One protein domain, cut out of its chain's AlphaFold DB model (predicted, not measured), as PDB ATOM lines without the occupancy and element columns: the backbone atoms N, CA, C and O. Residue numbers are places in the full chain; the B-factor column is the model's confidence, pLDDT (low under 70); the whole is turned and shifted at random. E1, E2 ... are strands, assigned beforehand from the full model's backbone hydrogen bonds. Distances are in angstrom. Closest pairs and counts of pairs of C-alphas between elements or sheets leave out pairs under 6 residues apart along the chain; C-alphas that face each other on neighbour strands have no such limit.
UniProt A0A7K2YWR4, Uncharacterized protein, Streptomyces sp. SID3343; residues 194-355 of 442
ATOM      1  N   ASP A 194       5.112 -31.423 -44.310       76.62
ATOM      2  CA  ASP A 194       6.377 -30.820 -44.740       76.62
ATOM      3  C   ASP A 194       6.774 -29.635 -43.841       76.62
ATOM      4  O   ASP A 194       5.892 -28.859 -43.430       76.62
ATOM      5  N   PRO A 195       8.073 -29.486 -43.507       84.44
ATOM      6  CA  PRO A 195       8.543 -28.360 -42.721       84.44
ATOM      7  C   PRO A 195       8.059 -27.059 -43.346       84.44
ATOM      8  O   PRO A 195       8.302 -26.785 -44.522       84.44
ATOM      9  N   ASN A 196       7.373 -26.246 -42.554       88.81
ATOM     10  CA  ASN A 196       6.948 -24.927 -42.968       88.81
ATOM     11  C   ASN A 196       7.685 -23.855 -42.174       88.81
ATOM     12  O   ASN A 196       8.287 -24.120 -41.138       88.81
ATOM     13  N   GLY A 197       7.687 -22.648 -42.725       91.38
ATOM     14  CA  GLY A 197       8.386 -21.510 -42.155       91.38
ATOM     15  C   GLY A 197       8.620 -20.442 -43.207       91.38
ATOM     16  O   GLY A 197       9.062 -20.744 -44.317       91.38
ATOM     17  N   LYS A 198       8.339 -19.188 -42.865       95.94
ATOM     18  CA  LYS A 198       8.659 -18.018 -43.684       95.94
ATOM     19  C   LYS A 198       9.491 -17.021 -42.894       95.94
ATOM     20  O   LYS A 198       9.329 -16.885 -41.679       95.94
ATOM     21  N   ASP A 199      10.340 -16.311 -43.618       95.81
ATOM     22  CA  ASP A 199      11.134 -15.210 -43.093       95.81
ATOM     23  C   ASP A 199      10.216 -14.111 -42.542       95.81
ATOM     24  O   ASP A 199       9.316 -13.626 -43.234       95.81
ATOM     25  N   VAL A 200      10.458 -13.706 -41.298       96.12
ATOM     26  CA  VAL A 200       9.777 -12.587 -40.646       96.12
ATOM     27  C   VAL A 200      10.822 -11.636 -40.084       96.12
ATOM     28  O   VAL A 200      11.669 -12.029 -39.286       96.12
ATOM     29  N   THR A 201      10.758 -10.369 -40.481       96.12
ATOM     30  CA  THR A 201      11.568  -9.313 -39.869       96.12
ATOM     31  C   THR A 201      10.942  -8.901 -38.544       96.12
ATOM     32  O   THR A 201       9.751  -8.589 -38.491       96.12
ATOM     33  N   VAL A 202      11.743  -8.913 -37.481       96.19
ATOM     34  CA  VAL A 202      11.299  -8.623 -36.116       96.19
ATOM     35  C   VAL A 202      11.963  -7.338 -35.655       96.19
ATOM     36  O   VAL A 202      13.186  -7.234 -35.679       96.19
ATOM     37  N   ASP A 203      11.168  -6.367 -35.217       95.75
ATOM     38  CA  ASP A 203      11.698  -5.162 -34.585       95.75
ATOM     39  C   ASP A 203      11.893  -5.436 -33.090       95.75
ATOM     40  O   ASP A 203      10.934  -5.751 -32.385       95.75
ATOM     41  N   TYR A 204      13.123  -5.311 -32.602       96.38
ATOM     42  CA  TYR A 204      13.478  -5.501 -31.198       96.38
ATOM     43  C   TYR A 204      13.939  -4.202 -30.551       96.38
ATOM     44  O   TYR A 204      14.750  -3.467 -31.114       96.38
ATOM     45  N   ALA A 205      13.503  -3.989 -29.309       95.94
ATOM     46  CA  ALA A 205      14.112  -3.047 -28.378       95.94
ATOM     47  C   ALA A 205      14.866  -3.833 -27.296       95.94
ATOM     48  O   ALA A 205      14.257  -4.596 -26.543       95.94
ATOM     49  N   CYS A 206      16.186  -3.673 -27.245       94.31
ATOM     50  CA  CYS A 206      17.087  -4.464 -26.417       94.31
ATOM     51  C   CYS A 206      17.682  -3.655 -25.277       94.31
ATOM     52  O   CYS A 206      18.400  -2.685 -25.502       94.31
ATOM     53  N   ASP A 207      17.462  -4.112 -24.053       94.19
ATOM     54  CA  ASP A 207      18.158  -3.602 -22.884       94.19
ATOM     55  C   ASP A 207      19.482  -4.349 -22.704       94.19
ATOM     56  O   ASP A 207      19.526  -5.580 -22.712       94.19
ATOM     57  N   ILE A 208      20.569  -3.596 -22.539       90.06
ATOM     58  CA  ILE A 208      21.889  -4.146 -22.230       90.06
ATOM     59  C   ILE A 208      21.979  -4.290 -20.712       90.06
ATOM     60  O   ILE A 208      21.932  -3.300 -19.982       90.06
ATOM     61  N   MET A 209      22.111  -5.516 -20.224       89.50
ATOM     62  CA  MET A 209      22.195  -5.830 -18.803       89.50
ATOM     63  C   MET A 209      23.635  -6.208 -18.457       89.50
ATOM     64  O   MET A 209      24.131  -7.250 -18.873       89.50
ATOM     65  N   LEU A 210      24.318  -5.373 -17.675       85.06
ATOM     66  CA  LEU A 210      25.640  -5.671 -17.126       85.06
ATOM     67  C   LEU A 210      25.475  -6.218 -15.714       85.06
ATOM     68  O   LEU A 210      25.028  -5.496 -14.819       85.06
ATOM     69  N   ASN A 211      25.829  -7.488 -15.502       84.62
ATOM     70  CA  ASN A 211      25.674  -8.163 -14.208       84.62
ATOM     71  C   ASN A 211      24.254  -7.978 -13.619       84.62
ATOM     72  O   ASN A 211      24.088  -7.653 -12.441       84.62
ATOM     73  N   GLY A 212      23.231  -8.111 -14.472       87.25
ATOM     74  CA  GLY A 212      21.818  -7.976 -14.102       87.25
ATOM     75  C   GLY A 212      21.306  -6.541 -13.917       87.25
ATOM     76  O   GLY A 212      20.155  -6.361 -13.527       87.25
ATOM     77  N   LYS A 213      22.114  -5.509 -14.193       85.69
ATOM     78  CA  LYS A 213      21.683  -4.102 -14.143       85.69
ATOM     79  C   LYS A 213      21.634  -3.495 -15.537       85.69
ATOM     80  O   LYS A 213      22.596  -3.611 -16.292       85.69
ATOM     81  N   LYS A 214      20.537  -2.800 -15.846       91.25
ATOM     82  CA  LYS A 214      20.379  -2.069 -17.106       91.25
ATOM     83  C   LYS A 214      21.482  -1.024 -17.262       91.25
ATOM     84  O   LYS A 214      21.756  -0.258 -16.336       91.25
ATOM     85  N   PHE A 215      22.098  -1.003 -18.433       86.94
ATOM     86  CA  PHE A 215      23.203  -0.131 -18.782       86.94
ATOM     87  C   PHE A 215      22.922   0.575 -20.107       86.94
ATOM     88  O   PHE A 215      22.756  -0.067 -21.140       86.94
ATOM     89  N   GLY A 216      22.932   1.908 -20.078       84.38
ATOM     90  CA  GLY A 216      22.735   2.730 -21.268       84.38
ATOM     91  C   GLY A 216      21.306   2.718 -21.817       84.38
ATOM     92  O   GLY A 216      20.364   2.253 -21.168       84.38
ATOM     93  N   ASP A 217      21.174   3.286 -23.012       86.44
ATOM     94  CA  ASP A 217      19.913   3.362 -23.744       86.44
ATOM     95  C   ASP A 217      19.623   2.042 -24.481       86.44
ATOM     96  O   ASP A 217      20.565   1.335 -24.857       86.44
ATOM     97  N   PRO A 218      18.341   1.709 -24.723       89.12
ATOM     98  CA  PRO A 218      17.977   0.514 -25.473       89.12
ATOM     99  C   PRO A 218      18.570   0.504 -26.888       89.12
ATOM    100  O   PRO A 218      18.532   1.507 -27.603       89.12
ATOM    101  N   LEU A 219      19.070  -0.654 -27.311       88.44
ATOM    102  CA  LEU A 219      19.545  -0.905 -28.668       88.44
ATOM    103  C   LEU A 219      18.387  -1.405 -29.538       88.44
ATOM    104  O   LEU A 219      17.690  -2.343 -29.160       88.44
ATOM    105  N   ALA A 220      18.193  -0.814 -30.715       91.06
ATOM    106  CA  ALA A 220      17.236  -1.326 -31.690       91.06
ATOM    107  C   ALA A 220      17.898  -2.395 -32.575       91.06
ATOM    108  O   ALA A 220      18.945  -2.130 -33.164       91.06
ATOM    109  N   LEU A 221      17.280  -3.571 -32.701       91.81
ATOM    110  CA  LEU A 221      17.706  -4.624 -33.632       91.81
ATOM    111  C   LEU A 221      16.567  -4.965 -34.599       91.81
ATOM    112  O   LEU A 221      15.399  -4.911 -34.223       91.81
ATOM    113  N   LYS A 222      16.911  -5.316 -35.843       93.88
ATOM    114  CA  LYS A 222      15.947  -5.719 -36.885       93.88
ATOM    115  C   LYS A 222      16.359  -7.011 -37.614       93.88
ATOM    116  O   LYS A 222      16.568  -6.977 -38.827       93.88
ATOM    117  N   PRO A 223      16.565  -8.134 -36.905       94.81
ATOM    118  CA  PRO A 223      16.886  -9.401 -37.543       94.81
ATOM    119  C   PRO A 223      15.686  -9.954 -38.320       94.81
ATOM    120  O   PRO A 223      14.524  -9.705 -37.987       94.81
ATOM    121  N   THR A 224      15.983 -10.770 -39.326       95.88
ATOM    122  CA  THR A 224      14.991 -11.619 -39.991       95.88
ATOM    123  C   THR A 224      15.114 -13.032 -39.439       95.88
ATOM    124  O   THR A 224      16.201 -13.606 -39.452       95.88
ATOM    125  N   VAL A 225      14.006 -13.572 -38.937       96.81
ATOM    126  CA  VAL A 225      13.928 -14.872 -38.266       96.81
ATOM    127  C   VAL A 225      12.953 -15.774 -39.014       96.81
ATOM    128  O   VAL A 225      11.857 -15.343 -39.377       96.81
ATOM    129  N   LYS A 226      13.334 -17.034 -39.208       97.25
ATOM    130  CA  LYS A 226      12.488 -18.089 -39.765       97.25
ATOM    131  C   LYS A 226      12.323 -19.197 -38.734       97.25
ATOM    132  O   LYS A 226      13.293 -19.844 -38.359       97.25
ATOM    133  N   VAL A 227      11.099 -19.421 -38.276       96.62
ATOM    134  CA  VAL A 227      10.739 -20.568 -37.436       96.62
ATOM    135  C   VAL A 227      10.377 -21.725 -38.362       96.62
ATOM    136  O   VAL A 227       9.602 -21.533 -39.295       96.62
ATOM    137  N   VAL A 228      10.945 -22.902 -38.121       94.38
ATOM    138  CA  VAL A 228      10.754 -24.114 -38.919       94.38
ATOM    139  C   VAL A 228      10.213 -25.233 -38.037       94.38
ATOM    140  O   VAL A 228      10.809 -25.582 -37.017       94.38
ATOM    141  N   LEU A 229       9.075 -25.797 -38.434       94.88
ATOM    142  CA  LEU A 229       8.432 -26.949 -37.796       94.88
ATOM    143  C   LEU A 229       7.555 -27.694 -38.821       94.88
ATOM    144  O   LEU A 229       7.230 -27.115 -39.859       94.88
ATOM    145  N   PRO A 230       7.174 -28.964 -38.593       91.31
ATOM    146  CA  PRO A 230       6.269 -29.668 -39.499       91.31
ATOM    147  C   PRO A 230       4.909 -28.971 -39.589       91.31
ATOM    148  O   PRO A 230       4.414 -28.429 -38.605       91.31
ATOM    149  N   GLY A 231       4.261 -29.020 -40.752       90.62
ATOM    150  CA  GLY A 231       2.944 -28.397 -40.932       90.62
ATOM    151  C   GLY A 231       1.786 -29.124 -40.246       90.62
ATOM    152  O   GLY A 231       0.708 -28.548 -40.074       90.62
ATOM    153  N   GLN A 232       1.988 -30.377 -39.835       89.00
ATOM    154  CA  GLN A 232       0.986 -31.191 -39.147       89.00
ATOM    155  C   GLN A 232       1.620 -32.000 -38.019       89.00
ATOM    156  O   GLN A 232       2.769 -32.422 -38.124       89.00
ATOM    157  N   ALA A 233       0.860 -32.237 -36.952       89.69
ATOM    158  CA  ALA A 233       1.240 -33.142 -35.873       89.69
ATOM    159  C   ALA A 233       0.000 -33.771 -35.232       89.69
ATOM    160  O   ALA A 233      -1.128 -33.313 -35.422       89.69
ATOM    161  N   LYS A 234       0.209 -34.818 -34.433       86.56
ATOM    162  CA  LYS A 234      -0.836 -35.342 -33.549       86.56
ATOM    163  C   LYS A 234      -1.022 -34.427 -32.331       86.56
ATOM    164  O   LYS A 234      -0.055 -33.780 -31.925       86.56
ATOM    165  N   PRO A 235      -2.216 -34.383 -31.717       90.06
ATOM    166  CA  PRO A 235      -2.420 -33.794 -30.397       90.06
ATOM    167  C   PRO A 235      -1.518 -34.451 -29.346       90.06
ATOM    168  O   PRO A 235      -1.161 -35.625 -29.479       90.06
ATOM    169  N   ASN A 236      -1.170 -33.716 -28.290       89.00
ATOM    170  CA  ASN A 236      -0.369 -34.203 -27.157       89.00
ATOM    171  C   ASN A 236       0.990 -34.815 -27.545       89.00
ATOM    172  O   ASN A 236       1.493 -35.708 -26.866       89.00
ATOM    173  N   THR A 237       1.583 -34.363 -28.650       88.62
ATOM    174  CA  THR A 237       2.845 -34.891 -29.185       88.62
ATOM    175  C   THR A 237       3.915 -33.809 -29.178       88.62
ATOM    176  O   THR A 237       3.647 -32.640 -29.456       88.62
ATOM    177  N   LYS A 238       5.149 -34.201 -28.857       92.06
ATOM    178  CA  LYS A 238       6.310 -33.318 -28.960       92.06
ATOM    179  C   LYS A 238       6.714 -33.138 -30.420       92.06
ATOM    180  O   LYS A 238       6.867 -34.110 -31.153       92.06
ATOM    181  N   VAL A 239       6.917 -31.892 -30.808       92.75
ATOM    182  CA  VAL A 239       7.338 -31.463 -32.135       92.75
ATOM    183  C   VAL A 239       8.644 -30.694 -31.983       92.75
ATOM    184  O   VAL A 239       8.731 -29.775 -31.167       92.75
ATOM    185  N   ALA A 240       9.658 -31.071 -32.760       92.62
ATOM    186  CA  ALA A 240      10.899 -30.313 -32.832       92.62
ATOM    187  C   ALA A 240      10.644 -28.975 -33.536       92.62
ATOM    188  O   ALA A 240      10.016 -28.932 -34.595       92.62
ATOM    189  N   VAL A 241      11.139 -27.894 -32.942       95.75
ATOM    190  CA  VAL A 241      11.049 -26.542 -33.492       95.75
ATOM    191  C   VAL A 241      12.452 -25.997 -33.664       95.75
ATOM    192  O   VAL A 241      13.282 -26.085 -32.758       95.75
ATOM    193  N   GLN A 242      12.701 -25.421 -34.831       95.88
ATOM    194  CA  GLN A 242      13.942 -24.736 -35.148       95.88
ATOM    195  C   GLN A 242      13.660 -23.258 -35.404       95.88
ATOM    196  O   GLN A 242      12.602 -22.909 -35.920       95.88
ATOM    197  N   ALA A 243      14.586 -22.378 -35.049       96.88
ATOM    198  CA  ALA A 243      14.556 -20.989 -35.478       96.88
ATOM    199  C   ALA A 243      15.906 -20.601 -36.074       96.88
ATOM    200  O   ALA A 243      16.951 -20.822 -35.470       96.88
ATOM    201  N   GLU A 244      15.873 -20.003 -37.254       95.75
ATOM    202  CA  GLU A 244      17.048 -19.602 -38.014       95.75
ATOM    203  C   GLU A 244      17.065 -18.083 -38.156       95.75
ATOM    204  O   GLU A 244      16.057 -17.463 -38.509       95.75
ATOM    205  N   PHE A 245      18.219 -17.477 -37.892       95.50
ATOM    206  CA  PHE A 245      18.473 -16.093 -38.266       95.50
ATOM    207  C   PHE A 245      18.934 -16.056 -39.718       95.50
ATOM    208  O   PHE A 245      19.824 -16.812 -40.110       95.50
ATOM    209  N   LYS A 246      18.359 -15.159 -40.519       93.81
ATOM    210  CA  LYS A 246      18.812 -14.954 -41.893       93.81
ATOM    211  C   LYS A 246      20.288 -14.551 -41.893       93.81
ATOM    212  O   LYS A 246      20.702 -13.693 -41.115       93.81
ATOM    213  N   ASP A 247      21.070 -15.210 -42.745       92.38
ATOM    214  CA  ASP A 247      22.525 -15.043 -42.850       92.38
ATOM    215  C   ASP A 247      23.284 -15.322 -41.536       92.38
ATOM    216  O   ASP A 247      24.416 -14.873 -41.364       92.38
ATOM    217  N   ASN A 248      22.671 -16.054 -40.594       92.12
ATOM    218  CA  ASN A 248      23.187 -16.301 -39.244       92.12
ATOM    219  C   ASN A 248      23.417 -15.021 -38.411       92.12
ATOM    220  O   ASN A 248      24.071 -15.084 -37.370       92.12
ATOM    221  N   VAL A 249      22.895 -13.861 -38.830       91.12
ATOM    222  CA  VAL A 249      23.142 -12.569 -38.169       91.12
ATOM    223  C   VAL A 249      22.105 -12.310 -37.079       91.12
ATOM    224  O   VAL A 249      20.920 -12.131 -37.353       91.12
ATOM    225  N   VAL A 250      22.564 -12.209 -35.830       88.75
ATOM    226  CA  VAL A 250      21.701 -11.895 -34.674       88.75
ATOM    227  C   VAL A 250      21.615 -10.385 -34.428       88.75
ATOM    228  O   VAL A 250      20.608  -9.876 -33.941       88.75
ATOM    229  N   GLY A 251      22.672  -9.650 -34.776       85.94
ATOM    230  CA  GLY A 251      22.755  -8.204 -34.599       85.94
ATOM    231  C   GLY A 251      24.137  -7.653 -34.931       85.94
ATOM    232  O   GLY A 251      25.002  -8.372 -35.426       85.94
ATOM    233  N   GLU A 252      24.351  -6.373 -34.645       86.00
ATOM    234  CA  GLU A 252      25.643  -5.695 -34.791       86.00
ATOM    235  C   GLU A 252      26.196  -5.337 -33.411       86.00
ATOM    236  O   GLU A 252      25.459  -4.898 -32.523       86.00
ATOM    237  N   ALA A 253      27.496  -5.541 -33.214       83.06
ATOM    238  CA  ALA A 253      28.143  -5.222 -31.956       83.06
ATOM    239  C   ALA A 253      28.237  -3.698 -31.751       83.06
ATOM    240  O   ALA A 253      28.778  -2.992 -32.609       83.06
ATOM    241  N   PRO A 254      27.768  -3.164 -30.609       77.50
ATOM    242  CA  PRO A 254      27.803  -1.730 -30.364       77.50
ATOM    243  C   PRO A 254      29.239  -1.247 -30.132       77.50
ATOM    244  O   PRO A 254      29.916  -1.692 -29.205       77.50
ATOM    245  N   ASP A 255      29.654  -0.238 -30.903       79.25
ATOM    246  CA  ASP A 255      30.992   0.376 -30.853       79.25
ATOM    247  C   ASP A 255      31.498   0.701 -29.451       79.25
ATOM    248  O   ASP A 255      32.687   0.594 -29.161       79.25
ATOM    249  N   LYS A 256      30.588   1.142 -28.579       74.81
ATOM    250  CA  LYS A 256      30.919   1.634 -27.239       74.81
ATOM    251  C   LYS A 256      31.234   0.516 -26.242       74.81
ATOM    252  O   LYS A 256      31.784   0.819 -25.188       74.81
ATOM    253  N   LEU A 257      30.862  -0.735 -26.534       67.81
ATOM    254  CA  LEU A 257      31.080  -1.877 -25.633       67.81
ATOM    255  C   LEU A 257      32.253  -2.758 -26.062       67.81
ATOM    256  O   LEU A 257      32.767  -3.528 -25.256       67.81
ATOM    257  N   THR A 258      32.681  -2.651 -27.314       75.75
ATOM    258  CA  THR A 258      33.757  -3.470 -27.870       75.75
ATOM    259  C   THR A 258      35.054  -2.671 -27.964       75.75
ATOM    260  O   THR A 258      35.068  -1.607 -28.587       75.75
ATOM    261  N   PRO A 259      36.173  -3.151 -27.398       79.56
ATOM    262  CA  PRO A 259      37.467  -2.513 -27.607       79.56
ATOM    263  C   PRO A 259      37.912  -2.650 -29.079       79.56
ATOM    264  O   PRO A 259      37.516  -3.607 -29.745       79.56
ATOM    265  N   PRO A 260      38.790  -1.767 -29.598       83.44
ATOM    266  CA  PRO A 260      39.258  -1.828 -30.990       83.44
ATOM    267  C   PRO A 260      39.919  -3.156 -31.386       83.44
ATOM    268  O   PRO A 260      39.867  -3.556 -32.544       83.44
ATOM    269  N   ALA A 261      40.532  -3.845 -30.420       86.12
ATOM    270  CA  ALA A 261      41.157  -5.152 -30.625       86.12
ATOM    271  C   ALA A 261      40.145  -6.314 -30.721       86.12
ATOM    272  O   ALA A 261      40.529  -7.425 -31.078       86.12
ATOM    273  N   GLY A 262      38.869  -6.058 -30.424       88.88
ATOM    274  CA  GLY A 262      37.840  -7.073 -30.246       88.88
ATOM    275  C   GLY A 262      37.880  -7.734 -28.869       88.88
ATOM    276  O   GLY A 262      38.801  -7.524 -28.077       88.88
ATOM    277  N   ILE A 263      36.848  -8.516 -28.571       87.25
ATOM    278  CA  ILE A 263      36.715  -9.261 -27.320       87.25
ATOM    279  C   ILE A 263      36.236 -10.684 -27.598       87.25
ATOM    280  O   ILE A 263      35.307 -10.894 -28.377       87.25
ATOM    281  N   ASP A 264      36.887 -11.662 -26.975       91.06
ATOM    282  CA  ASP A 264      36.430 -13.047 -27.005       91.06
ATOM    283  C   ASP A 264      35.232 -13.200 -26.064       91.06
ATOM    284  O   ASP A 264      35.313 -12.840 -24.889       91.06
ATOM    285  N   ALA A 265      34.139 -13.756 -26.577       91.06
ATOM    286  CA  ALA A 265      32.915 -13.994 -25.824       91.06
ATOM    287  C   ALA A 265      32.373 -15.395 -26.111       91.06
ATOM    288  O   ALA A 265      32.431 -15.856 -27.252       91.06
ATOM    289  N   ASN A 266      31.788 -16.047 -25.108       92.81
ATOM    290  CA  ASN A 266      30.889 -17.173 -25.350       92.81
ATOM    291  C   ASN A 266      29.466 -16.634 -25.496       92.81
ATOM    292  O   ASN A 266      28.937 -16.019 -24.571       92.81
ATOM    293  N   VAL A 267      28.857 -16.858 -26.657       93.38
ATOM    294  CA  VAL A 267      27.526 -16.351 -26.999       93.38
ATOM    295  C   VAL A 267      26.505 -17.463 -26.877       93.38
ATOM    296  O   VAL A 267      26.671 -18.520 -27.482       93.38
ATOM    297  N   THR A 268      25.452 -17.211 -26.106       94.50
ATOM    298  CA  THR A 268      24.338 -18.142 -25.891       94.50
ATOM    299  C   THR A 268      23.030 -17.445 -26.269       94.50
ATOM    300  O   THR A 268      22.427 -16.777 -25.423       94.50
ATOM    301  N   PRO A 269      22.608 -17.509 -27.544       95.69
ATOM    302  CA  PRO A 269      21.348 -16.930 -27.974       95.69
ATOM    303  C   PRO A 269      20.176 -17.827 -27.559       95.69
ATOM    304  O   PRO A 269      20.215 -19.057 -27.657       95.69
ATOM    305  N   LYS A 270      19.108 -17.180 -27.108       97.25
ATOM    306  CA  LYS A 270      17.859 -17.787 -26.678       97.25
ATOM    307  C   LYS A 270      16.710 -16.974 -27.255       97.25
ATOM    308  O   LYS A 270      16.618 -15.780 -26.992       97.25
ATOM    309  N   LEU A 271      15.836 -17.608 -28.021       97.75
ATOM    310  CA  LEU A 271      14.661 -16.968 -28.597       97.75
ATOM    311  C   LEU A 271      13.414 -17.615 -28.000       97.75
ATOM    312  O   LEU A 271      13.239 -18.827 -28.070       97.75
ATOM    313  N   THR A 272      12.540 -16.810 -27.418       98.00
ATOM    314  CA  THR A 272      11.197 -17.229 -27.040       98.00
ATOM    315  C   THR A 272      10.318 -17.208 -28.287       98.00
ATOM    316  O   THR A 272      10.302 -16.224 -29.024       98.00
ATOM    317  N   ILE A 273       9.586 -18.287 -28.531       97.81
ATOM    318  CA  ILE A 273       8.582 -18.397 -29.586       97.81
ATOM    319  C   ILE A 273       7.209 -18.261 -28.944       97.81
ATOM    320  O   ILE A 273       6.853 -19.027 -28.045       97.81
ATOM    321  N   ASP A 274       6.436 -17.292 -29.419       97.06
ATOM    322  CA  ASP A 274       5.063 -17.078 -28.994       97.06
ATOM    323  C   ASP A 274       4.112 -17.891 -29.870       97.06
ATOM    324  O   ASP A 274       4.180 -17.860 -31.102       97.06
ATOM    325  N   THR A 275       3.193 -18.609 -29.228       95.94
ATOM    326  CA  THR A 275       2.187 -19.426 -29.913       95.94
ATOM    327  C   THR A 275       0.801 -18.818 -29.769       95.94
ATOM    328  O   THR A 275       0.377 -18.460 -28.666       95.94
ATOM    329  N   THR A 276       0.052 -18.776 -30.865       94.31
ATOM    330  CA  THR A 276      -1.369 -18.407 -30.888       94.31
ATOM    331  C   THR A 276      -2.196 -19.528 -31.511       94.31
ATOM    332  O   THR A 276      -1.671 -20.305 -32.302       94.31
ATOM    333  N   GLY A 277      -3.481 -19.621 -31.154       89.69
ATOM    334  CA  GLY A 277      -4.300 -20.795 -31.480       89.69
ATOM    335  C   GLY A 277      -4.005 -21.984 -30.554       89.69
ATOM    336  O   GLY A 277      -2.960 -22.016 -29.904       89.69
ATOM    337  N   GLY A 278      -4.965 -22.906 -30.425       86.69
ATOM    338  CA  GLY A 278      -4.899 -24.007 -29.455       86.69
ATOM    339  C   GLY A 278      -4.590 -23.538 -28.022       86.69
ATOM    340  O   GLY A 278      -5.129 -22.526 -27.560       86.69
ATOM    341  N   ASP A 279      -3.691 -24.260 -27.346       84.81
ATOM    342  CA  ASP A 279      -3.165 -23.893 -26.027       84.81
ATOM    343  C   ASP A 279      -2.041 -22.854 -26.156       84.81
ATOM    344  O   ASP A 279      -0.921 -23.158 -26.568       84.81
ATOM    345  N   LYS A 280      -2.334 -21.602 -25.784       87.88
ATOM    346  CA  LYS A 280      -1.359 -20.501 -25.815       87.88
ATOM    347  C   LYS A 280      -0.253 -20.734 -24.786       87.88
ATOM    348  O   LYS A 280      -0.466 -20.525 -23.591       87.88
ATOM    349  N   LYS A 281       0.940 -21.109 -25.247       91.94
ATOM    350  CA  LYS A 281       2.114 -21.296 -24.397       91.94
ATOM    351  C   LYS A 281       3.395 -20.930 -25.140       91.94
ATOM    352  O   LYS A 281       3.845 -21.668 -26.011       91.94
ATOM    353  N   SER A 282       4.019 -19.827 -24.737       95.62
ATOM    354  CA  SER A 282       5.361 -19.494 -25.211       95.62
ATOM    355  C   SER A 282       6.379 -20.519 -24.705       95.62
ATOM    356  O   SER A 282       6.247 -21.063 -23.603       95.62
ATOM    357  N   PHE A 283       7.397 -20.785 -25.510       96.69
ATOM    358  CA  PHE A 283       8.495 -21.692 -25.177       96.69
ATOM    359  C   PHE A 283       9.802 -21.154 -25.749       96.69
ATOM    360  O   PHE A 283       9.795 -20.272 -26.602       96.69
ATOM    361  N   ASP A 284      10.925 -21.680 -25.278       97.12
ATOM    362  CA  ASP A 284      12.239 -21.198 -25.677       97.12
ATOM    363  C   ASP A 284      12.915 -22.164 -26.648       97.12
ATOM    364  O   ASP A 284      12.880 -23.381 -26.460       97.12
ATOM    365  N   VAL A 285      13.583 -21.601 -27.648       96.62
ATOM    366  CA  VAL A 285      14.584 -22.284 -28.466       96.62
ATOM    367  C   VAL A 285      15.956 -21.706 -28.131       96.62
ATOM    368  O   VAL A 285      16.115 -20.497 -27.932       96.62
ATOM    369  N   THR A 286      16.962 -22.566 -28.025       95.50
ATOM    370  CA  THR A 286      18.307 -22.181 -27.576       95.50
ATOM    371  C   THR A 286      19.369 -22.730 -28.507       95.50
ATOM    372  O   THR A 286      19.216 -23.829 -29.039       95.50
ATOM    373  N   LEU A 287      20.463 -21.990 -28.657       92.62
ATOM    374  CA  LEU A 287      21.694 -22.510 -29.245       92.62
ATOM    375  C   LEU A 287      22.713 -22.787 -28.128       92.62
ATOM    376  O   LEU A 287      22.802 -21.996 -27.181       92.62
ATOM    377  N   PRO A 288      23.511 -23.864 -28.226       89.19
ATOM    378  CA  PRO A 288      24.658 -24.066 -27.349       89.19
ATOM    379  C   PRO A 288      25.621 -22.872 -27.374       89.19
ATOM    380  O   PRO A 288      25.772 -22.198 -28.395       89.19
ATOM    381  N   ALA A 289      26.301 -22.632 -26.251       91.31
ATOM    382  CA  ALA A 289      27.263 -21.544 -26.138       91.31
ATOM    383  C   ALA A 289      28.395 -21.695 -27.168       91.31
ATOM    384  O   ALA A 289      29.065 -22.730 -27.213       91.31
ATOM    385  N   LYS A 290      28.643 -20.649 -27.963       91.56
ATOM    386  CA  LYS A 290      29.709 -20.634 -28.972       91.56
ATOM    387  C   LYS A 290      30.706 -19.517 -28.711       91.56
ATOM    388  O   LYS A 290      30.321 -18.362 -28.543       91.56
ATOM    389  N   LYS A 291      31.998 -19.851 -28.725       93.50
ATOM    390  CA  LYS A 291      33.069 -18.860 -28.613       93.50
ATOM    391  C   LYS A 291      33.218 -18.087 -29.926       93.50
ATOM    392  O   LYS A 291      33.455 -18.700 -30.966       93.50
ATOM    393  N   ILE A 292      33.124 -16.760 -29.875       93.00
ATOM    394  CA  ILE A 292      33.363 -15.862 -31.014       93.00
ATOM    395  C   ILE A 292      34.241 -14.675 -30.589       93.00
ATOM    396  O   ILE A 292      34.297 -14.325 -29.411       93.00
ATOM    397  N   ASN A 293      34.906 -14.039 -31.554       92.88
ATOM    398  CA  ASN A 293      35.614 -12.774 -31.352       92.88
ATOM    399  C   ASN A 293      34.756 -11.628 -31.904       92.88
ATOM    400  O   ASN A 293      34.450 -11.606 -33.096       92.88
ATOM    401  N   ILE A 294      34.347 -10.703 -31.036       88.69
ATOM    402  CA  ILE A 294      33.445  -9.598 -31.370       88.69
ATOM    403  C   ILE A 294      34.256  -8.313 -31.524       88.69
ATOM    404  O   ILE A 294      34.843  -7.835 -30.551       88.69
ATOM    405  N   LYS A 295      34.265  -7.727 -32.725       90.38
ATOM    406  CA  LYS A 295      34.865  -6.410 -32.993       90.38
ATOM    407  C   LYS A 295      33.798  -5.312 -33.093       90.38
ATOM    408  O   LYS A 295      32.642  -5.622 -33.382       90.38
ATOM    409  N   PRO A 296      34.169  -4.033 -32.897       87.94
ATOM    410  CA  PRO A 296      33.263  -2.906 -33.132       87.94
ATOM    411  C   PRO A 296      32.652  -2.945 -34.535       87.94
ATOM    412  O   PRO A 296      33.366  -3.241 -35.496       87.94
ATOM    413  N   LYS A 297      31.347  -2.653 -34.650       87.50
ATOM    414  CA  LYS A 297      30.543  -2.705 -35.895       87.50
ATOM    415  C   LYS A 297      30.478  -4.058 -36.588       87.50
ATOM    416  O   LYS A 297      29.987  -4.162 -37.712       87.50
ATOM    417  N   GLN A 298      31.021  -5.105 -35.978       92.06
ATOM    418  CA  GLN A 298      30.981  -6.418 -36.589       92.06
ATOM    419  C   GLN A 298      29.599  -7.029 -36.368       92.06
ATOM    420  O   GLN A 298      29.039  -6.965 -35.270       92.06
ATOM    421  N   GLN A 299      29.066  -7.653 -37.416       90.69
ATOM    422  CA  GLN A 299      27.891  -8.501 -37.288       90.69
ATOM    423  C   GLN A 299      28.210  -9.681 -36.367       90.69
ATOM    424  O   GLN A 299      29.220 -10.369 -36.527       90.69
ATOM    425  N   ILE A 300      27.341  -9.897 -35.388       88.56
ATOM    426  CA  ILE A 300      27.390 -11.037 -34.483       88.56
ATOM    427  C   ILE A 300      26.702 -12.190 -35.203       88.56
ATOM    428  O   ILE A 300      25.472 -12.213 -35.315       88.56
ATOM    429  N   THR A 301      27.504 -13.126 -35.709       91.75
ATOM    430  CA  THR A 301      27.011 -14.330 -36.378       91.75
ATOM    431  C   THR A 301      26.976 -15.515 -35.420       91.75
ATOM    432  O   THR A 301      27.929 -15.754 -34.673       91.75
ATOM    433  N   VAL A 302      25.882 -16.274 -35.442       88.12
ATOM    434  CA  VAL A 302      25.740 -17.533 -34.701       88.12
ATOM    435  C   VAL A 302      25.421 -18.646 -35.685       88.12
ATOM    436  O   VAL A 302      24.429 -18.590 -36.400       88.12
ATOM    437  N   ASP A 303      26.296 -19.644 -35.763       89.56
ATOM    438  CA  ASP A 303      26.104 -20.726 -36.727       89.56
ATOM    439  C   ASP A 303      25.145 -21.777 -36.174       89.56
ATOM    440  O   ASP A 303      25.376 -22.322 -35.092       89.56
ATOM    441  N   GLY A 304      24.131 -22.099 -36.974       88.50
ATOM    442  CA  GLY A 304      23.169 -23.162 -36.712       88.50
ATOM    443  C   GLY A 304      21.809 -22.656 -36.215       88.50
ATOM    444  O   GLY A 304      21.704 -21.542 -35.696       88.50
ATOM    445  N   PRO A 305      20.755 -23.472 -36.378       93.81
ATOM    446  CA  PRO A 305      19.428 -23.144 -35.885       93.81
ATOM    447  C   PRO A 305      19.382 -23.214 -34.357       93.81
ATOM    448  O   PRO A 305      20.000 -24.073 -33.727       93.81
ATOM    449  N   LEU A 306      18.577 -22.346 -33.757       95.56
ATOM    450  CA  LEU A 306      18.152 -22.499 -32.375       95.56
ATOM    451  C   LEU A 306      17.156 -23.648 -32.326       95.56
ATOM    452  O   LEU A 306      16.214 -23.669 -33.114       95.56
ATOM    453  N   VAL A 307      17.344 -24.580 -31.400       94.75
ATOM    454  CA  VAL A 307      16.502 -25.775 -31.291       94.75
ATOM    455  C   VAL A 307      15.688 -25.746 -30.004       94.75
ATOM    456  O   VAL A 307      16.145 -25.259 -28.968       94.75
ATOM    457  N   GLY A 308      14.471 -26.272 -30.071       95.38
ATOM    458  CA  GLY A 308      13.614 -26.506 -28.917       95.38
ATOM    459  C   GLY A 308      12.490 -27.485 -29.242       95.38
ATOM    460  O   GLY A 308      12.396 -28.013 -30.350       95.38
ATOM    461  N   GLU A 309      11.631 -27.735 -28.258       94.06
ATOM    462  CA  GLU A 309      10.499 -28.652 -28.387       94.06
ATOM    463  C   GLU A 309       9.193 -27.936 -28.042       94.06
ATOM    464  O   GLU A 309       9.095 -27.242 -27.027       94.06
ATOM    465  N   PHE A 310       8.162 -28.170 -28.849       94.69
ATOM    466  CA  PHE A 310       6.795 -27.748 -28.576       94.69
ATOM    467  C   PHE A 310       5.909 -28.980 -28.390       94.69
ATOM    468  O   PHE A 310       5.912 -29.877 -29.224       94.69
ATOM    469  N   THR A 311       5.146 -29.051 -27.299       94.12
ATOM    470  CA  THR A 311       4.142 -30.113 -27.124       94.12
ATOM    471  C   THR A 311       2.798 -29.583 -27.585       94.12
ATOM    472  O   THR A 311       2.292 -28.627 -26.998       94.12
ATOM    473  N   THR A 312       2.230 -30.192 -28.623       91.81
ATOM    474  CA  THR A 312       0.877 -29.858 -29.073       91.81
ATOM    475  C   THR A 312      -0.127 -30.155 -27.969       91.81
ATOM    476  O   THR A 312      -0.016 -31.161 -27.274       91.81
ATOM    477  N   GLY A 313      -1.109 -29.278 -27.802       90.38
ATOM    478  CA  GLY A 313      -2.238 -29.509 -26.912       90.38
ATOM    479  C   GLY A 313      -3.328 -30.327 -27.595       90.38
ATOM    480  O   GLY A 313      -3.059 -31.268 -28.350       90.38
ATOM    481  N   ALA A 314      -4.577 -29.919 -27.375       89.81
ATOM    482  CA  ALA A 314      -5.728 -30.441 -28.106       89.81
ATOM    483  C   ALA A 314      -5.630 -30.186 -29.627       89.81
ATOM    484  O   ALA A 314      -4.815 -29.391 -30.112       89.81
ATOM    485  N   ALA A 315      -6.486 -30.871 -30.390       89.69
ATOM    486  CA  ALA A 315      -6.604 -30.651 -31.826       89.69
ATOM    487  C   ALA A 315      -6.943 -29.182 -32.138       89.69
ATOM    488  O   ALA A 315      -7.781 -28.578 -31.469       89.69
ATOM    489  N   GLY A 316      -6.306 -28.615 -33.159       91.69
ATOM    490  CA  GLY A 316      -6.467 -27.210 -33.526       91.69
ATOM    491  C   GLY A 316      -5.340 -26.683 -34.406       91.69
ATOM    492  O   GLY A 316      -4.358 -27.378 -34.666       91.69
ATOM    493  N   ASP A 317      -5.495 -25.443 -34.861       94.06
ATOM    494  CA  ASP A 317      -4.474 -24.726 -35.621       94.06
ATOM    495  C   ASP A 317      -3.644 -23.848 -34.671       94.06
ATOM    496  O   ASP A 317      -4.191 -23.111 -33.848       94.06
ATOM    497  N   TYR A 318      -2.324 -23.924 -34.803       96.12
ATOM    498  CA  TYR A 318      -1.342 -23.153 -34.049       96.12
ATOM    499  C   TYR A 318      -0.570 -22.251 -35.013       96.12
ATOM    500  O   TYR A 318      -0.282 -22.629 -36.148       96.12
ATOM    501  N   SER A 319      -0.215 -21.057 -34.561       96.56
ATOM    502  CA  SER A 319       0.627 -20.099 -35.276       96.56
ATOM    503  C   SER A 319       1.781 -19.672 -34.381       96.56
ATOM    504  O   SER A 319       1.562 -19.332 -33.218       96.56
ATOM    505  N   PHE A 320       2.992 -19.680 -34.931       97.19
ATOM    506  CA  PHE A 320       4.241 -19.435 -34.214       97.19
ATOM    507  C   PHE A 320       4.861 -18.127 -34.693       97.19
ATOM    508  O   PHE A 320       5.095 -17.946 -35.893       97.19
ATOM    509  N   SER A 321       5.151 -17.234 -33.753       97.50
ATOM    510  CA  SER A 321       5.778 -15.939 -34.005       97.50
ATOM    511  C   SER A 321       7.037 -15.799 -33.147       97.50
ATOM    512  O   SER A 321       7.020 -16.198 -31.981       97.50
ATOM    513  N   PRO A 322       8.130 -15.218 -33.666       97.56
ATOM    514  CA  PRO A 322       9.273 -14.848 -32.836       97.56
ATOM    515  C   PRO A 322       8.854 -13.852 -31.742       97.56
ATOM    516  O   PRO A 322       8.237 -12.828 -32.052       97.56
ATOM    517  N   GLY A 323       9.173 -14.173 -30.488       97.00
ATOM    518  CA  GLY A 323       8.865 -13.405 -29.282       97.00
ATOM    519  C   GLY A 323      10.096 -12.680 -28.738       97.00
ATOM    520  O   GLY A 323      10.753 -11.949 -29.467       97.00
ATOM    521  N   ALA A 324      10.412 -12.831 -27.449       97.50
ATOM    522  CA  ALA A 324      11.588 -12.203 -26.833       97.50
ATOM    523  C   ALA A 324      12.910 -12.869 -27.259       97.50
ATOM    524  O   ALA A 324      12.982 -14.086 -27.384       97.50
ATOM    525  N   LEU A 325      13.980 -12.088 -27.415       97.06
ATOM    526  CA  LEU A 325      15.324 -12.583 -27.733       97.06
ATOM    527  C   LEU A 325      16.284 -12.226 -26.595       97.06
ATOM    528  O   LEU A 325      16.355 -11.079 -26.173       97.06
ATOM    529  N   VAL A 326      17.043 -13.198 -26.101       96.25
ATOM    530  CA  VAL A 326      18.108 -12.995 -25.118       96.25
ATOM    531  C   VAL A 326      19.427 -13.448 -25.722       96.25
ATOM    532  O   VAL A 326      19.546 -14.579 -26.185       96.25
ATOM    533  N   ILE A 327      20.428 -12.575 -25.710       94.62
ATOM    534  CA  ILE A 327      21.786 -12.896 -26.156       94.62
ATOM    535  C   ILE A 327      22.695 -12.779 -24.939       94.62
ATOM    536  O   ILE A 327      23.053 -11.672 -24.534       94.62
ATOM    537  N   GLY A 328      23.043 -13.919 -24.347       92.94
ATOM    538  CA  GLY A 328      24.023 -13.964 -23.266       92.94
ATOM    539  C   GLY A 328      25.438 -13.910 -23.830       92.94
ATOM    540  O   GLY A 328      25.792 -14.744 -24.664       92.94
ATOM    541  N   LEU A 329      26.238 -12.944 -23.381       89.94
ATOM    542  CA  LEU A 329      27.656 -12.798 -23.696       89.94
ATOM    543  C   LEU A 329      28.469 -13.010 -22.414       89.94
ATOM    544  O   LEU A 329      28.460 -12.178 -21.501       89.94
ATOM    545  N   ASP A 330      29.191 -14.125 -22.352       90.75
ATOM    546  CA  ASP A 330      30.143 -14.402 -21.278       90.75
ATOM    547  C   ASP A 330      31.550 -13.988 -21.724       90.75
ATOM    548  O   ASP A 330      32.132 -14.595 -22.627       90.75
ATOM    549  N   LEU A 331      32.076 -12.929 -21.104       84.62
ATOM    550  CA  LEU A 331      33.391 -12.345 -21.392       84.62
ATOM    551  C   LEU A 331      34.464 -12.851 -20.403       84.62
ATOM    552  O   LEU A 331      35.512 -12.221 -20.238       84.62
ATOM    553  N   GLY A 332      34.198 -13.966 -19.713       83.19
ATOM    554  CA  GLY A 332      35.045 -14.567 -18.684       83.19
ATOM    555  C   GLY A 332      34.473 -14.418 -17.268       83.19
ATOM    556  O   GLY A 332      33.422 -13.822 -17.050       83.19
ATOM    557  N   GLU A 333      35.211 -14.910 -16.264       76.12
ATOM    558  CA  GLU A 333      34.732 -15.127 -14.879       76.12
ATOM    559  C   GLU A 333      34.103 -13.912 -14.163       76.12
ATOM    560  O   GLU A 333      33.464 -14.075 -13.126       76.12
ATOM    561  N   LYS A 334      34.303 -12.687 -14.660       72.62
ATOM    562  CA  LYS A 334      33.946 -11.451 -13.944       72.62
ATOM    563  C   LYS A 334      32.944 -10.554 -14.660       72.62
ATOM    564  O   LYS A 334      32.527  -9.559 -14.065       72.62
ATOM    565  N   LEU A 335      32.574 -10.852 -15.906       81.69
ATOM    566  CA  LEU A 335      31.710  -9.961 -16.673       81.69
ATOM    567  C   LEU A 335      30.727 -10.741 -17.542       81.69
ATOM    568  O   LEU A 335      31.101 -11.321 -18.560       81.69
ATOM    569  N   LYS A 336      29.456 -10.689 -17.138       87.62
ATOM    570  CA  LYS A 336      28.330 -11.196 -17.917       87.62
ATOM    571  C   LYS A 336      27.525 -10.030 -18.459       87.62
ATOM    572  O   LYS A 336      27.156  -9.118 -17.707       87.62
ATOM    573  N   VAL A 337      27.285 -10.065 -19.762       88.19
ATOM    574  CA  VAL A 337      26.480  -9.075 -20.468       88.19
ATOM    575  C   VAL A 337      25.321  -9.807 -21.119       88.19
ATOM    576  O   VAL A 337      25.542 -10.630 -21.996       88.19
ATOM    577  N   ASP A 338      24.095  -9.492 -20.717       91.94
ATOM    578  CA  ASP A 338      22.899 -10.048 -21.344       91.94
ATOM    579  C   ASP A 338      22.207  -8.952 -22.151       91.94
ATOM    580  O   ASP A 338      21.842  -7.908 -21.611       91.94
ATOM    581  N   LEU A 339      22.002  -9.172 -23.447       93.06
ATOM    582  CA  LEU A 339      21.077  -8.353 -24.230       93.06
ATOM    583  C   LEU A 339      19.687  -8.964 -24.114       93.06
ATOM    584  O   LEU A 339      19.460 -10.060 -24.619       93.06
ATOM    585  N   THR A 340      18.761  -8.261 -23.464       95.88
ATOM    586  CA  THR A 340      17.361  -8.684 -23.341       95.88
ATOM    587  C   THR A 340      16.502  -7.860 -24.289       95.88
ATOM    588  O   THR A 340      16.219  -6.691 -24.036       95.88
ATOM    589  N   CYS A 341      16.095  -8.474 -25.388       96.62
ATOM    590  CA  CYS A 341      15.342  -7.872 -26.472       96.62
ATOM    591  C   CYS A 341      13.862  -8.229 -26.386       96.62
ATOM    592  O   CYS A 341      13.477  -9.399 -26.407       96.62
ATOM    593  N   LYS A 342      13.012  -7.202 -26.352       96.44
ATOM    594  CA  LYS A 342      11.563  -7.349 -26.468       96.44
ATOM    595  C   LYS A 342      11.138  -7.049 -27.901       96.44
ATOM    596  O   LYS A 342      11.463  -5.977 -28.413       96.44
ATOM    597  N   ALA A 343      10.416  -7.973 -28.530       96.06
ATOM    598  CA  ALA A 343       9.816  -7.722 -29.833       96.06
ATOM    599  C   ALA A 343       8.754  -6.618 -29.704       96.06
ATOM    600  O   ALA A 343       7.847  -6.704 -28.872       96.06
ATOM    601  N   THR A 344       8.886  -5.563 -30.503       93.38
ATOM    602  CA  THR A 344       7.887  -4.494 -30.631       93.38
ATOM    603  C   THR A 344       6.933  -4.770 -31.785       93.38
ATOM    604  O   THR A 344       5.749  -4.463 -31.680       93.38
ATOM    605  N   THR A 345       7.437  -5.402 -32.848       89.94
ATOM    606  CA  THR A 345       6.666  -5.815 -34.024       89.94
ATOM    607  C   THR A 345       7.130  -7.202 -34.443       89.94
ATOM    608  O   THR A 345       8.327  -7.426 -34.617       89.94
ATOM    609  N   THR A 346       6.193  -8.131 -34.618       93.38
ATOM    610  CA  THR A 346       6.473  -9.488 -35.099       93.38
ATOM    611  C   THR A 346       5.303  -9.996 -35.938       93.38
ATOM    612  O   THR A 346       4.188  -9.476 -35.856       93.38
ATOM    613  N   GLY A 347       5.559 -11.005 -36.762       93.62
ATOM    614  CA  GLY A 347       4.571 -11.665 -37.609       93.62
ATOM    615  C   GLY A 347       4.610 -13.180 -37.424       93.62
ATOM    616  O   GLY A 347       5.574 -13.731 -36.897       93.62
ATOM    617  N   VAL A 348       3.564 -13.861 -37.893       95.19
ATOM    618  CA  VAL A 348       3.518 -15.331 -37.897       95.19
ATOM    619  C   VAL A 348       4.574 -15.854 -38.862       95.19
ATOM    620  O   VAL A 348       4.521 -15.519 -40.042       95.19
ATOM    621  N   SER A 349       5.503 -16.676 -38.381       94.12
ATOM    622  CA  SER A 349       6.557 -17.292 -39.193       94.12
ATOM    623  C   SER A 349       6.190 -18.708 -39.636       94.12
ATOM    624  O   SER A 349       6.510 -19.095 -40.755       94.12
ATOM    625  N   ALA A 350       5.449 -19.458 -38.823       95.69
ATOM    626  CA  ALA A 350       5.071 -20.836 -39.130       95.69
ATOM    627  C   ALA A 350       3.687 -21.181 -38.568       95.69
ATOM    628  O   ALA A 350       3.175 -20.491 -37.682       95.69
ATOM    629  N   THR A 351       3.081 -22.249 -39.082       95.38
ATOM    630  CA  THR A 351       1.779 -22.752 -38.622       95.38
ATOM    631  C   THR A 351       1.834 -24.258 -38.388       95.38
ATOM    632  O   THR A 351       2.608 -24.961 -39.018       95.38
ATOM    633  N   LEU A 352       1.018 -24.788 -37.487       93.69
ATOM    634  CA  LEU A 352       0.918 -26.229 -37.247       93.69
ATOM    635  C   LEU A 352      -0.541 -26.597 -37.111       93.69
ATOM    636  O   LEU A 352      -1.255 -25.993 -36.315       93.69
ATOM    637  N   LYS A 353      -0.970 -27.629 -37.825       92.44
ATOM    638  CA  LYS A 353      -2.284 -28.220 -37.610       92.44
ATOM    639  C   LYS A 353      -2.153 -29.475 -36.760       92.44
ATOM    640  O   LYS A 353      -1.642 -30.493 -37.228       92.44
ATOM    641  N   ALA A 354      -2.639 -29.420 -35.523       90.06
ATOM    642  CA  ALA A 354      -2.826 -30.614 -34.713       90.06
ATOM    643  C   ALA A 354      -4.141 -31.284 -35.124       90.06
ATOM    644  O   ALA A 354      -5.221 -30.889 -34.678       90.06
ATOM    645  N   ALA A 355      -4.073 -32.262 -36.022       83.69
ATOM    646  CA  ALA A 355      -5.262 -32.972 -36.477       83.69
ATOM    647  C   ALA A 355      -5.675 -34.002 -35.420       83.69
ATOM    648  O   ALA A 355      -4.918 -34.924 -35.124       83.69
TER     649      ALA A 355
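What this domain is: This is residues 194 to 355 of the 442 residues of an uncharacterized protein of Streptomyces sp. SID3343 (UniProt A0A7K2YWR4). Picture a rod-shaped sandwich of strands: a large, strongly twisted sheet built round the long strands E7 and E12, with the smaller twisted sheet E1, E4, E5 and E11 partly face to face with it, the strands crossed at 50 degrees. The little pair E6 and E10 lies farther along the rod, beyond the end of E5. The 162 printed residues include fourteen named strands, E1 to E14 in chain order, and no named helix, and the class is all strand. The large sheet is branched, the smaller runs E1, E4, E5, E11, and both have antiparallel neighbours. The whole is compact, with a radius of gyration of the C-alphas of 16.6 A and spans of 54 by 26 by 26 A.

Where its parts are: Find C-alpha 316 at (-6.467, -27.210, -33.526); from there E12 runs 40.7 A to residue 330. E7, residues 263 to 276, spans 39.3 A and bends by 51 degrees at residue 266. The large sheet also holds E2 at 203 to 210, E3 at 219 to 221, E8 at 283 to 286, E9 at 290 to 294, E13 at 336 to 345, 27.5 A long, and E14 at 350 to 354, which ends at C-alpha 354 (-2.826, -30.614, -34.713). In the smaller sheet, E1 is 199 to 201, beginning at C-alpha 199 (11.134, -15.210, -43.093), E4 is 224 to 230, E5 is 238 to 245 and E11 is 306 to 311. E6 is 249 to 252 and E10 is 299 to 301.

How they stand to each other: Start at E12, with E7 on one side and E13 and E14 on the other side; N 270 and O 326 are 2.8 A apart, within hydrogen-bond range. E12 and E13 form a hairpin, with N 327 and O 339 at 2.9 A. E2 lies beside E13, with N 207 and O 340 at 2.9 A. In the smaller sheet, look at N 226 and O 244, 2.8 A apart between E4 and E5. Between the two sheets, the closest C-alphas of E8 and E11 are those of Val 285 and Gly 308, 4.4 A apart. The closest of E4 and E14 are those of Val 227 and Ala 350, 5.9 A apart. E2 and E4 are apart.

The domain as a whole: The C-alphas farthest apart, those of Pro 260 and Ala 355, are 54.6 A from each other. The printed part has no cut and no long link. Its mean pLDDT is 91.2, and Leu 257 is the one printed residue under 70.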